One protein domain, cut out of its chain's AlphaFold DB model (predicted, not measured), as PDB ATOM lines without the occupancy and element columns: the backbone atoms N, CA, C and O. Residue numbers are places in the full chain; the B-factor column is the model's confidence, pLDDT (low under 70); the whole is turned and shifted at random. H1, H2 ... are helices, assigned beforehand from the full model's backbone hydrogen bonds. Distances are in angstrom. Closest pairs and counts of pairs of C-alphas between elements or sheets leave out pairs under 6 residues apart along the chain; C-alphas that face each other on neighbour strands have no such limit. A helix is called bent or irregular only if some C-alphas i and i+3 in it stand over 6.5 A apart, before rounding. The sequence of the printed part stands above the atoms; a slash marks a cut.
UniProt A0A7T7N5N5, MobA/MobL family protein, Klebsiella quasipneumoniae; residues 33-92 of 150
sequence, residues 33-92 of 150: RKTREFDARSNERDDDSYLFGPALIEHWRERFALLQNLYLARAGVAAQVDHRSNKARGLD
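AT A GLANCE: This is residues 33 to 92 of the 150 residues of the protein "MobA/MobL family protein" of Klebsiella quasipneumoniae (UniProt A0A7T7N5N5). One long straight helix, H3, makes most of the length, with a loose loop of chain that holds the two short helices H1 and H2 at its first end. Past the last residue of H3, residues 75 to 84 fold back beside H3 and then turn away from it, and residues 85 to 92 stick out as a free tail. The printed part has 60 residues with three named helices, in the order H1, H2, H3, and no named strand; the class is all helix, with 31 residues in named elements. The whole is only just loose, close to extended, with a radius of gyration of the C-alphas of 15.2 A, and its outline is elongated, spanning 47 by 27 by 16 A.

IN THESE COORDINATES: The printed part begins at Arg 33. H1 holds residues 36 to 41 and begins at C-alpha 36, at (69.494, -115.819, 5.431); it is 9.3 A long from first to last C-alpha. H2 holds residues 47 to 50 and measures 6.6 A from first to last C-alpha. H2 is irregular, but only just: C-alphas 47 and 50 are 6.6 A apart. H3 holds residues 54 to 74 and is 30.5 A long, from C-alpha 54 at (61.590, -115.072, 12.603) to C-alpha 74 at (41.405, -128.506, -5.970). Residues 75 to 92 hold no named element.

HOW THE PARTS SIT: H1 is close to H2 but not clearly touching it; their closest C-alphas, those of Arg 41 and Ser 49, are 7.8 A apart. A tight link of 5 residues joins these two helices. H1 is also close to H3 but not clearly touching it; their closest C-alphas, those of Asp 39 and Pro 54, are 6.5 A apart. H1 and H3 run opposite ways at a shallow tilt of 31 degrees. H2 and H3 are apart, though a tight link of 3 residues joins them. In H3 every O i to N i+4 pair is within hydrogen-bond range, and in H1 it is 1 of 2. H2, with four residues, is too short for such a pair, and its one O i to N i+3 pair is not within range.

THE WHOLE: The C-alphas of Arg 45 and Gly 76 are the two farthest apart, 47.3 A. Residues 43 to 48 and residues 85 to 92 stand free; the body without them has 46 residues and spans 41 by 18 by 16 A. The printed part has no cut, and neither link between the helices is long. The mean pLDDT of the printed part is 78.3; residues 33 to 53 are under 70, while H3 has a mean of 93.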
ATOM      1  N   ARG A  33      66.482-107.909   0.322       46.25
ATOM      2  CA  ARG A  33      67.465-108.579   1.196       46.25
ATOM      3  C   ARG A  33      67.254-110.096   1.255       46.25
ATOM      4  O   ARG A  33      66.119-110.569   1.263       46.25
ATOM      5  N   LYS A  34      68.345-110.872   1.285       50.50
ATOM      6  CA  LYS A  34      68.292-112.342   1.331       50.50
ATOM      7  C   LYS A  34      67.753-112.825   2.679       50.50
ATOM      8  O   LYS A  34      68.214-112.392   3.726       50.50
ATOM      9  N   THR A  35      66.868-113.819   2.648       52.47
ATOM     10  CA  THR A  35      66.237-114.437   3.831       52.47
ATOM     11  C   THR A  35      67.241-114.930   4.882       52.47
ATOM     12  O   THR A  35      66.949-114.869   6.065       52.47
ATOM     13  N   ARG A  36      68.449-115.364   4.487       52.38
ATOM     14  CA  ARG A  36      69.494-115.819   5.431       52.38
ATOM     15  C   ARG A  36      70.055-114.714   6.333       52.38
ATOM     16  O   ARG A  36      70.507-115.007   7.430       52.38
ATOM     17  N   GLU A  37      70.042-113.465   5.881       49.00
ATOM     18  CA  GLU A  37      70.562-112.318   6.648       49.00
ATOM     19  C   GLU A  37      69.579-111.852   7.731       49.00
ATOM     20  O   GLU A  37      69.917-111.039   8.586       49.00
ATOM     21  N   PHE A  38      68.357-112.369   7.694       52.00
ATOM     22  CA  PHE A  38      67.295-112.046   8.627       52.00
ATOM     23  C   PHE A  38      67.384-112.831   9.932       52.00
ATOM     24  O   PHE A  38      67.271-112.260  11.012       52.00
ATOM     25  N   ASP A  39      67.654-114.134   9.817       51.44
ATOM     26  CA  ASP A  39      67.858-115.014  10.964       51.44
ATOM     27  C   ASP A  39      69.050-114.522  11.810       51.44
ATOM     28  O   ASP A  39      68.992-114.530  13.037       51.44
ATOM     29  N   ALA A  40      70.097-114.008  11.148       50.72
ATOM     30  CA  ALA A  40      71.330-113.536  11.778       50.72
ATOM     31  C   ALA A  40      71.203-112.179  12.505       50.72
ATOM     32  O   ALA A  40      71.880-111.981  13.511       50.72
ATOM     33  N   ARG A  41      70.352-111.252  12.032       48.56
ATOM     34  CA  ARG A  41      70.219-109.900  12.620       48.56
ATOM     35  C   ARG A  41      69.218-109.778  13.765       48.56
ATOM     36  O   ARG A  41      69.195-108.746  14.419       48.56
ATOM     37  N   SER A  42      68.453-110.828  14.066       50.38
ATOM     38  CA  SER A  42      67.531-110.842  15.217       50.38
ATOM     39  C   SER A  42      68.213-110.623  16.583       50.38
ATOM     40  O   SER A  42      67.530-110.374  17.572       50.38
ATOM     41  N   ASN A  43      69.550-110.694  16.636       49.84
ATOM     42  CA  ASN A  43      70.364-110.463  17.832       49.84
ATOM     43  C   ASN A  43      70.880-109.021  17.985       49.84
ATOM     44  O   ASN A  43      71.450-108.694  19.026       49.84
ATOM     45  N   GLU A  44      70.709-108.162  16.979       50.03
ATOM     46  CA  GLU A  44      71.077-106.750  17.064       50.03
ATOM     47  C   GLU A  44      69.821-105.917  17.296       50.03
ATOM     48  O   GLU A  44      68.753-106.172  16.745       50.03
ATOM     49  N   ARG A  45      69.950-104.954  18.203       51.47
ATOM     50  CA  ARG A  45      68.885-104.130  18.774       51.47
ATOM     51  C   ARG A  45      68.389-103.104  17.740       51.47
ATOM     52  O   ARG A  45      68.566-101.909  17.928       51.47
ATOM     53  N   ASP A  46      67.816-103.594  16.646       51.88
ATOM     54  CA  ASP A  46      67.195-102.818  15.575       51.88
ATOM     55  C   ASP A  46      65.672-102.808  15.805       51.88
ATOM     56  O   ASP A  46      65.028-103.859  15.764       51.88
ATOM     57  N   ASP A  47      65.078-101.630  16.018       53.25
ATOM     58  CA  ASP A  47      63.634-101.450  16.283       53.25
ATOM     59  C   ASP A  47      62.720-102.032  15.175       53.25
ATOM     60  O   ASP A  47      61.565-102.384  15.423       53.25
ATOM     61  N   ASP A  48      63.246-102.233  13.962       51.03
ATOM     62  CA  ASP A  48      62.534-102.849  12.832       51.03
ATOM     63  C   ASP A  48      62.522-104.392  12.856       51.03
ATOM     64  O   ASP A  48      61.779-105.018  12.089       51.03
ATOM     65  N   SER A  49      63.302-105.032  13.742       53.34
ATOM     66  CA  SER A  49      63.337-106.497  13.912       53.34
ATOM     67  C   SER A  49      61.970-107.078  14.287       53.34
ATOM     68  O   SER A  49      61.735-108.272  14.099       53.34
ATOM     69  N   TYR A  50      61.062-106.258  14.825       49.06
ATOM     70  CA  TYR A  50      59.718-106.689  15.194       49.06
ATOM     71  C   TYR A  50      58.758-106.740  13.993       49.06
ATOM     72  O   TYR A  50      57.885-107.604  13.936       49.06
ATOM     73  N   LEU A  51      58.936-105.860  12.999       55.78
ATOM     74  CA  LEU A  51      58.116-105.855  11.780       55.78
ATOM     75  C   LEU A  51      58.507-106.970  10.826       55.78
ATOM     76  O   LEU A  51      57.667-107.480  10.091       55.78
ATOM     77  N   PHE A  52      59.775-107.363  10.849       58.38
ATOM     78  CA  PHE A  52      60.251-108.494  10.093       58.38
ATOM     79  C   PHE A  52      61.241-109.277  10.970       58.38
ATOM     80  O   PHE A  52      62.446-109.057  10.906       58.38
ATOM     81  N   GLY A  53      60.717-110.225  11.756       69.62
ATOM     82  CA  GLY A  53      61.498-111.184  12.551       69.62
ATOM     83  C   GLY A  53      61.104-112.646  12.281       69.62
ATOM     84  O   GLY A  53      60.175-112.894  11.503       69.62
ATOM     85  N   PRO A  54      61.790-113.641  12.882       76.69
ATOM     86  CA  PRO A  54      61.590-115.072  12.603       76.69
ATOM     87  C   PRO A  54      60.127-115.536  12.664       76.69
ATOM     88  O   PRO A  54      59.695-116.333  11.836       76.69
ATOM     89  N   ALA A  55      59.331-114.964  13.571       77.38
ATOM     90  CA  ALA A  55      57.896-115.230  13.677       77.38
ATOM     91  C   ALA A  55      57.118-114.876  12.394       77.38
ATOM     92  O   ALA A  55      56.218-115.611  11.992       77.38
ATOM     93  N   LEU A  56      57.486-113.785  11.714       82.94
ATOM     94  CA  LEU A  56      56.868-113.415  10.443       82.94
ATOM     95  C   LEU A  56      57.239-114.410   9.338       82.94
ATOM     96  O   LEU A  56      56.394-114.761   8.518       82.94
ATOM     97  N   ILE A  57      58.487-114.888   9.311       85.19
ATOM     98  CA  ILE A  57      58.906-115.921   8.353       85.19
ATOM     99  C   ILE A  57      58.105-117.204   8.568       85.19
ATOM    100  O   ILE A  57      57.610-117.767   7.591       85.19
ATOM    101  N   GLU A  58      57.950-117.648   9.815       85.06
ATOM    102  CA  GLU A  58      57.139-118.827  10.132       85.06
ATOM    103  C   GLU A  58      55.677-118.635   9.709       85.06
ATOM    104  O   GLU A  58      55.122-119.498   9.031       85.06
ATOM    105  N   HIS A  59      55.092-117.459   9.962       86.00
ATOM    106  CA  HIS A  59      53.745-117.135   9.488       86.00
ATOM    107  C   HIS A  59      53.613-117.250   7.958       86.00
ATOM    108  O   HIS A  59      52.664-117.850   7.449       86.00
ATOM    109  N   TRP A  60      54.569-116.707   7.195       92.50
ATOM    110  CA  TRP A  60      54.547-116.809   5.731       92.50
ATOM    111  C   TRP A  60      54.743-118.242   5.239       92.50
ATOM    112  O   TRP A  60      54.082-118.649   4.282       92.50
ATOM    113  N   ARG A  61      55.629-119.009   5.882       93.69
ATOM    114  CA  ARG A  61      55.868-120.426   5.580       93.69
ATOM    115  C   ARG A  61      54.601-121.254   5.773       93.69
ATOM    116  O   ARG A  61      54.219-122.007   4.875       93.69
ATOM    117  N   GLU A  62      53.922-121.061   6.898       93.00
ATOM    118  CA  GLU A  62      52.650-121.710   7.199       93.00
ATOM    119  C   GLU A  62      51.570-121.307   6.190       93.00
ATOM    120  O   GLU A  62      50.958-122.164   5.545       93.00
ATOM    121  N   ARG A  63      51.379-119.999   5.978       96.25
ATOM    122  CA  ARG A  63      50.355-119.484   5.063       96.25
ATOM    123  C   ARG A  63      50.562-119.958   3.625       96.25
ATOM    124  O   ARG A  63      49.587-120.288   2.948       96.25
ATOM    125  N   PHE A  64      51.807-120.024   3.163       97.00
ATOM    126  CA  PHE A  64      52.134-120.568   1.850       97.00
ATOM    127  C   PHE A  64      51.759-122.051   1.740       97.00
ATOM    128  O   PHE A  64      51.085-122.430   0.782       97.00
ATOM    129  N   ALA A  65      52.145-122.878   2.719       97.12
ATOM    130  CA  ALA A  65      51.838-124.308   2.715       97.12
ATOM    131  C   ALA A  65      50.321-124.566   2.692       97.12
ATOM    132  O   ALA A  65      49.846-125.383   1.902       97.12
ATOM    133  N   LEU A  66      49.551-123.813   3.487       97.69
ATOM    134  CA  LEU A  66      48.087-123.887   3.502       97.69
ATOM    135  C   LEU A  66      47.479-123.597   2.124       97.69
ATOM    136  O   LEU A  66      46.672-124.383   1.622       97.69
ATOM    137  N   LEU A  67      47.880-122.488   1.495       98.25
ATOM    138  CA  LEU A  67      47.369-122.106   0.178       98.25
ATOM    139  C   LEU A  67      47.764-123.129  -0.890       98.25
ATOM    140  O   LEU A  67      46.908-123.573  -1.652       98.25
ATOM    141  N   GLN A  68      49.030-123.545  -0.925       97.94
ATOM    142  CA  GLN A  68      49.517-124.541  -1.877       97.94
ATOM    143  C   GLN A  68      48.714-125.845  -1.782       97.94
ATOM    144  O   GLN A  68      48.266-126.360  -2.805       97.94
ATOM    145  N   ASN A  69      48.479-126.353  -0.570       98.31
ATOM    146  CA  ASN A  69      47.728-127.591  -0.357       98.31
ATOM    147  C   ASN A  69      46.261-127.467  -0.780       98.31
ATOM    148  O   ASN A  69      45.722-128.397  -1.378       98.31
ATOM    149  N   LEU A  70      45.633-126.312  -0.544       98.19
ATOM    150  CA  LEU A  70      44.280-126.034  -1.028       98.19
ATOM    151  C   LEU A  70      44.208-126.134  -2.558       98.19
ATOM    152  O   LEU A  70      43.305-126.778  -3.097       98.19
ATOM    153  N   TYR A  71      45.161-125.527  -3.268       98.25
ATOM    154  CA  TYR A  71      45.188-125.577  -4.731       98.25
ATOM    155  C   TYR A  71      45.560-126.963  -5.276       98.25
ATOM    156  O   TYR A  71      44.980-127.374  -6.279       98.25
ATOM    157  N   LEU A  72      46.458-127.704  -4.613       98.12
ATOM    158  CA  LEU A  72      46.769-129.097  -4.966       98.12
ATOM    159  C   LEU A  72      45.526-129.988  -4.849       98.12
ATOM    160  O   LEU A  72      45.190-130.689  -5.802       98.12
ATOM    161  N   ALA A  73      44.787-129.879  -3.742       97.62
ATOM    162  CA  ALA A  73      43.543-130.617  -3.540       97.62
ATOM    163  C   ALA A  73      42.487-130.258  -4.599       97.62
ATOM    164  O   ALA A  73      41.866-131.145  -5.182       97.62
ATOM    165  N   ARG A  74      42.328-128.965  -4.916       97.88
ATOM    166  CA  ARG A  74      41.405-128.506  -5.970       97.88
ATOM    167  C   ARG A  74      41.781-129.024  -7.360       97.88
ATOM    168  O   ARG A  74      40.899-129.222  -8.188       97.88
ATOM    169  N   ALA A  75      43.069-129.237  -7.615       97.81
ATOM    170  CA  ALA A  75      43.568-129.826  -8.853       97.81
ATOM    171  C   ALA A  75      43.500-131.368  -8.870       97.81
ATOM    172  O   ALA A  75      43.933-131.975  -9.846       97.81
ATOM    173  N   GLY A  76      42.992-132.010  -7.809       97.81
ATOM    174  CA  GLY A  76      42.951-133.470  -7.690       97.81
ATOM    175  C   GLY A  76      44.323-134.114  -7.458       97.81
ATOM    176  O   GLY A  76      44.487-135.310  -7.682       97.81
ATOM    177  N   VAL A  77      45.323-133.339  -7.026       98.00
ATOM    178  CA  VAL A  77      46.672-133.836  -6.736       98.00
ATOM    179  C   VAL A  77      46.747-134.261  -5.271       98.00
ATOM    180  O   VAL A  77      46.545-133.449  -4.375       98.00
ATOM    181  N   ALA A  78      47.082-135.530  -5.025       95.88
ATOM    182  CA  ALA A  78      47.156-136.094  -3.673       95.88
ATOM    183  C   ALA A  78      48.364-135.605  -2.845       95.88
ATOM    184  O   ALA A  78      48.390-135.776  -1.628       95.88
ATOM    185  N   ALA A  79      49.380-135.022  -3.488       95.19
ATOM    186  CA  ALA A  79      50.577-134.531  -2.810       95.19
ATOM    187  C   ALA A  79      50.268-133.351  -1.870       95.19
ATOM    188  O   ALA A  79      49.407-132.522  -2.158       95.19
ATOM    189  N   GLN A  80      51.027-133.249  -0.776       95.69
ATOM    190  CA  GLN A  80      50.930-132.167   0.204       95.69
ATOM    191  C   GLN A  80      52.315-131.616   0.556       95.69
ATOM    192  O   GLN A  80      53.322-132.325   0.511       95.69
ATOM    193  N   VAL A  81      52.347-130.341   0.926       94.81
ATOM    194  CA  VAL A  81      53.524-129.608   1.387       94.81
ATOM    195  C   VAL A  81      53.369-129.310   2.875       94.81
ATOM    196  O   VAL A  81      52.353-128.766   3.303       94.81
ATOM    197  N   ASP A  82      54.397-129.627   3.658       94.44
ATOM    198  CA  ASP A  82      54.522-129.227   5.060       94.44
ATOM    199  C   ASP A  82      55.755-128.324   5.183       94.44
ATOM    200  O   ASP A  82      56.825-128.647   4.663       94.44
ATOM    201  N   HIS A  83      55.583-127.166   5.817       92.81
ATOM    202  CA  HIS A  83      56.647-126.179   5.985       92.81
ATOM    203  C   HIS A  83      57.630-126.554   7.101       92.81
ATOM    204  O   HIS A  83      58.746-126.030   7.143       92.81
ATOM    205  N   ARG A  84      57.230-127.456   8.003       91.12
ATOM    206  CA  ARG A  84      58.064-127.931   9.104       91.12
ATOM    207  C   ARG A  84      59.210-128.785   8.567       91.12
ATOM    208  O   ARG A  84      59.058-129.568   7.626       91.12
ATOM    209  N   SER A  85      60.366-128.681   9.214       87.62
ATOM    210  CA  SER A  85      61.516-129.538   8.902       87.62
ATOM    211  C   SER A  85      61.179-131.026   9.090       87.62
ATOM    212  O   SER A  85      60.275-131.370   9.849       87.62
ATOM    213  N   ASN A  86      61.929-131.930   8.441       87.31
ATOM    214  CA  ASN A  86      61.772-133.382   8.645       87.31
ATOM    215  C   ASN A  86      61.806-133.740  10.136       87.31
ATOM    216  O   ASN A  86      60.899-134.405  10.629       87.31
ATOM    217  N   LYS A  87      62.767-133.168  10.875       86.75
ATOM    218  CA  LYS A  87      62.887-133.331  12.327       86.75
ATOM    219  C   LYS A  87      61.626-132.892  13.080       86.75
ATOM    220  O   LYS A  87      61.135-133.638  13.915       86.75
ATOM    221  N   ALA A  88      61.079-131.713  12.779       89.12
ATOM    222  CA  ALA A  88      59.866-131.210  13.435       89.12
ATOM    223  C   ALA A  88      58.604-132.025  13.087       89.12
ATOM    224  O   ALA A  88      57.616-131.976  13.817       89.12
ATOM    225  N   ARG A  89      58.641-132.791  11.992       91.00
ATOM    226  CA  ARG A  89      57.602-133.759  11.610       91.00
ATOM    227  C   ARG A  89      57.820-135.151  12.206       91.00
ATOM    228  O   ARG A  89      56.973-136.014  12.009       91.00
ATOM    229  N   GLY A  90      58.936-135.381  12.900       90.25
ATOM    230  CA  GLY A  90      59.321-136.708  13.384       90.25
ATOM    231  C   GLY A  90      59.752-137.664  12.268       90.25
ATOM    232  O   GLY A  90      59.694-138.875  12.450       90.25
ATOM    233  N   LEU A  91      60.150-137.136  11.107       86.94
ATOM    234  CA  LEU A  91      60.656-137.927   9.992       86.94
ATOM    235  C   LEU A  91      62.172-138.048  10.097       86.94
ATOM    236  O   LEU A  91      62.885-137.046   9.985       86.94
ATOM    237  N   ASP A  92      62.649-139.278  10.230       83.75
ATOM    238  CA  ASP A  92      64.072-139.609  10.183       83.75
ATOM    239  C   ASP A  92      64.508-139.889   8.739       83.75
ATOM    240  O   ASP A  92      64.871-140.994   8.355       83.75
TER     241      ASP A  92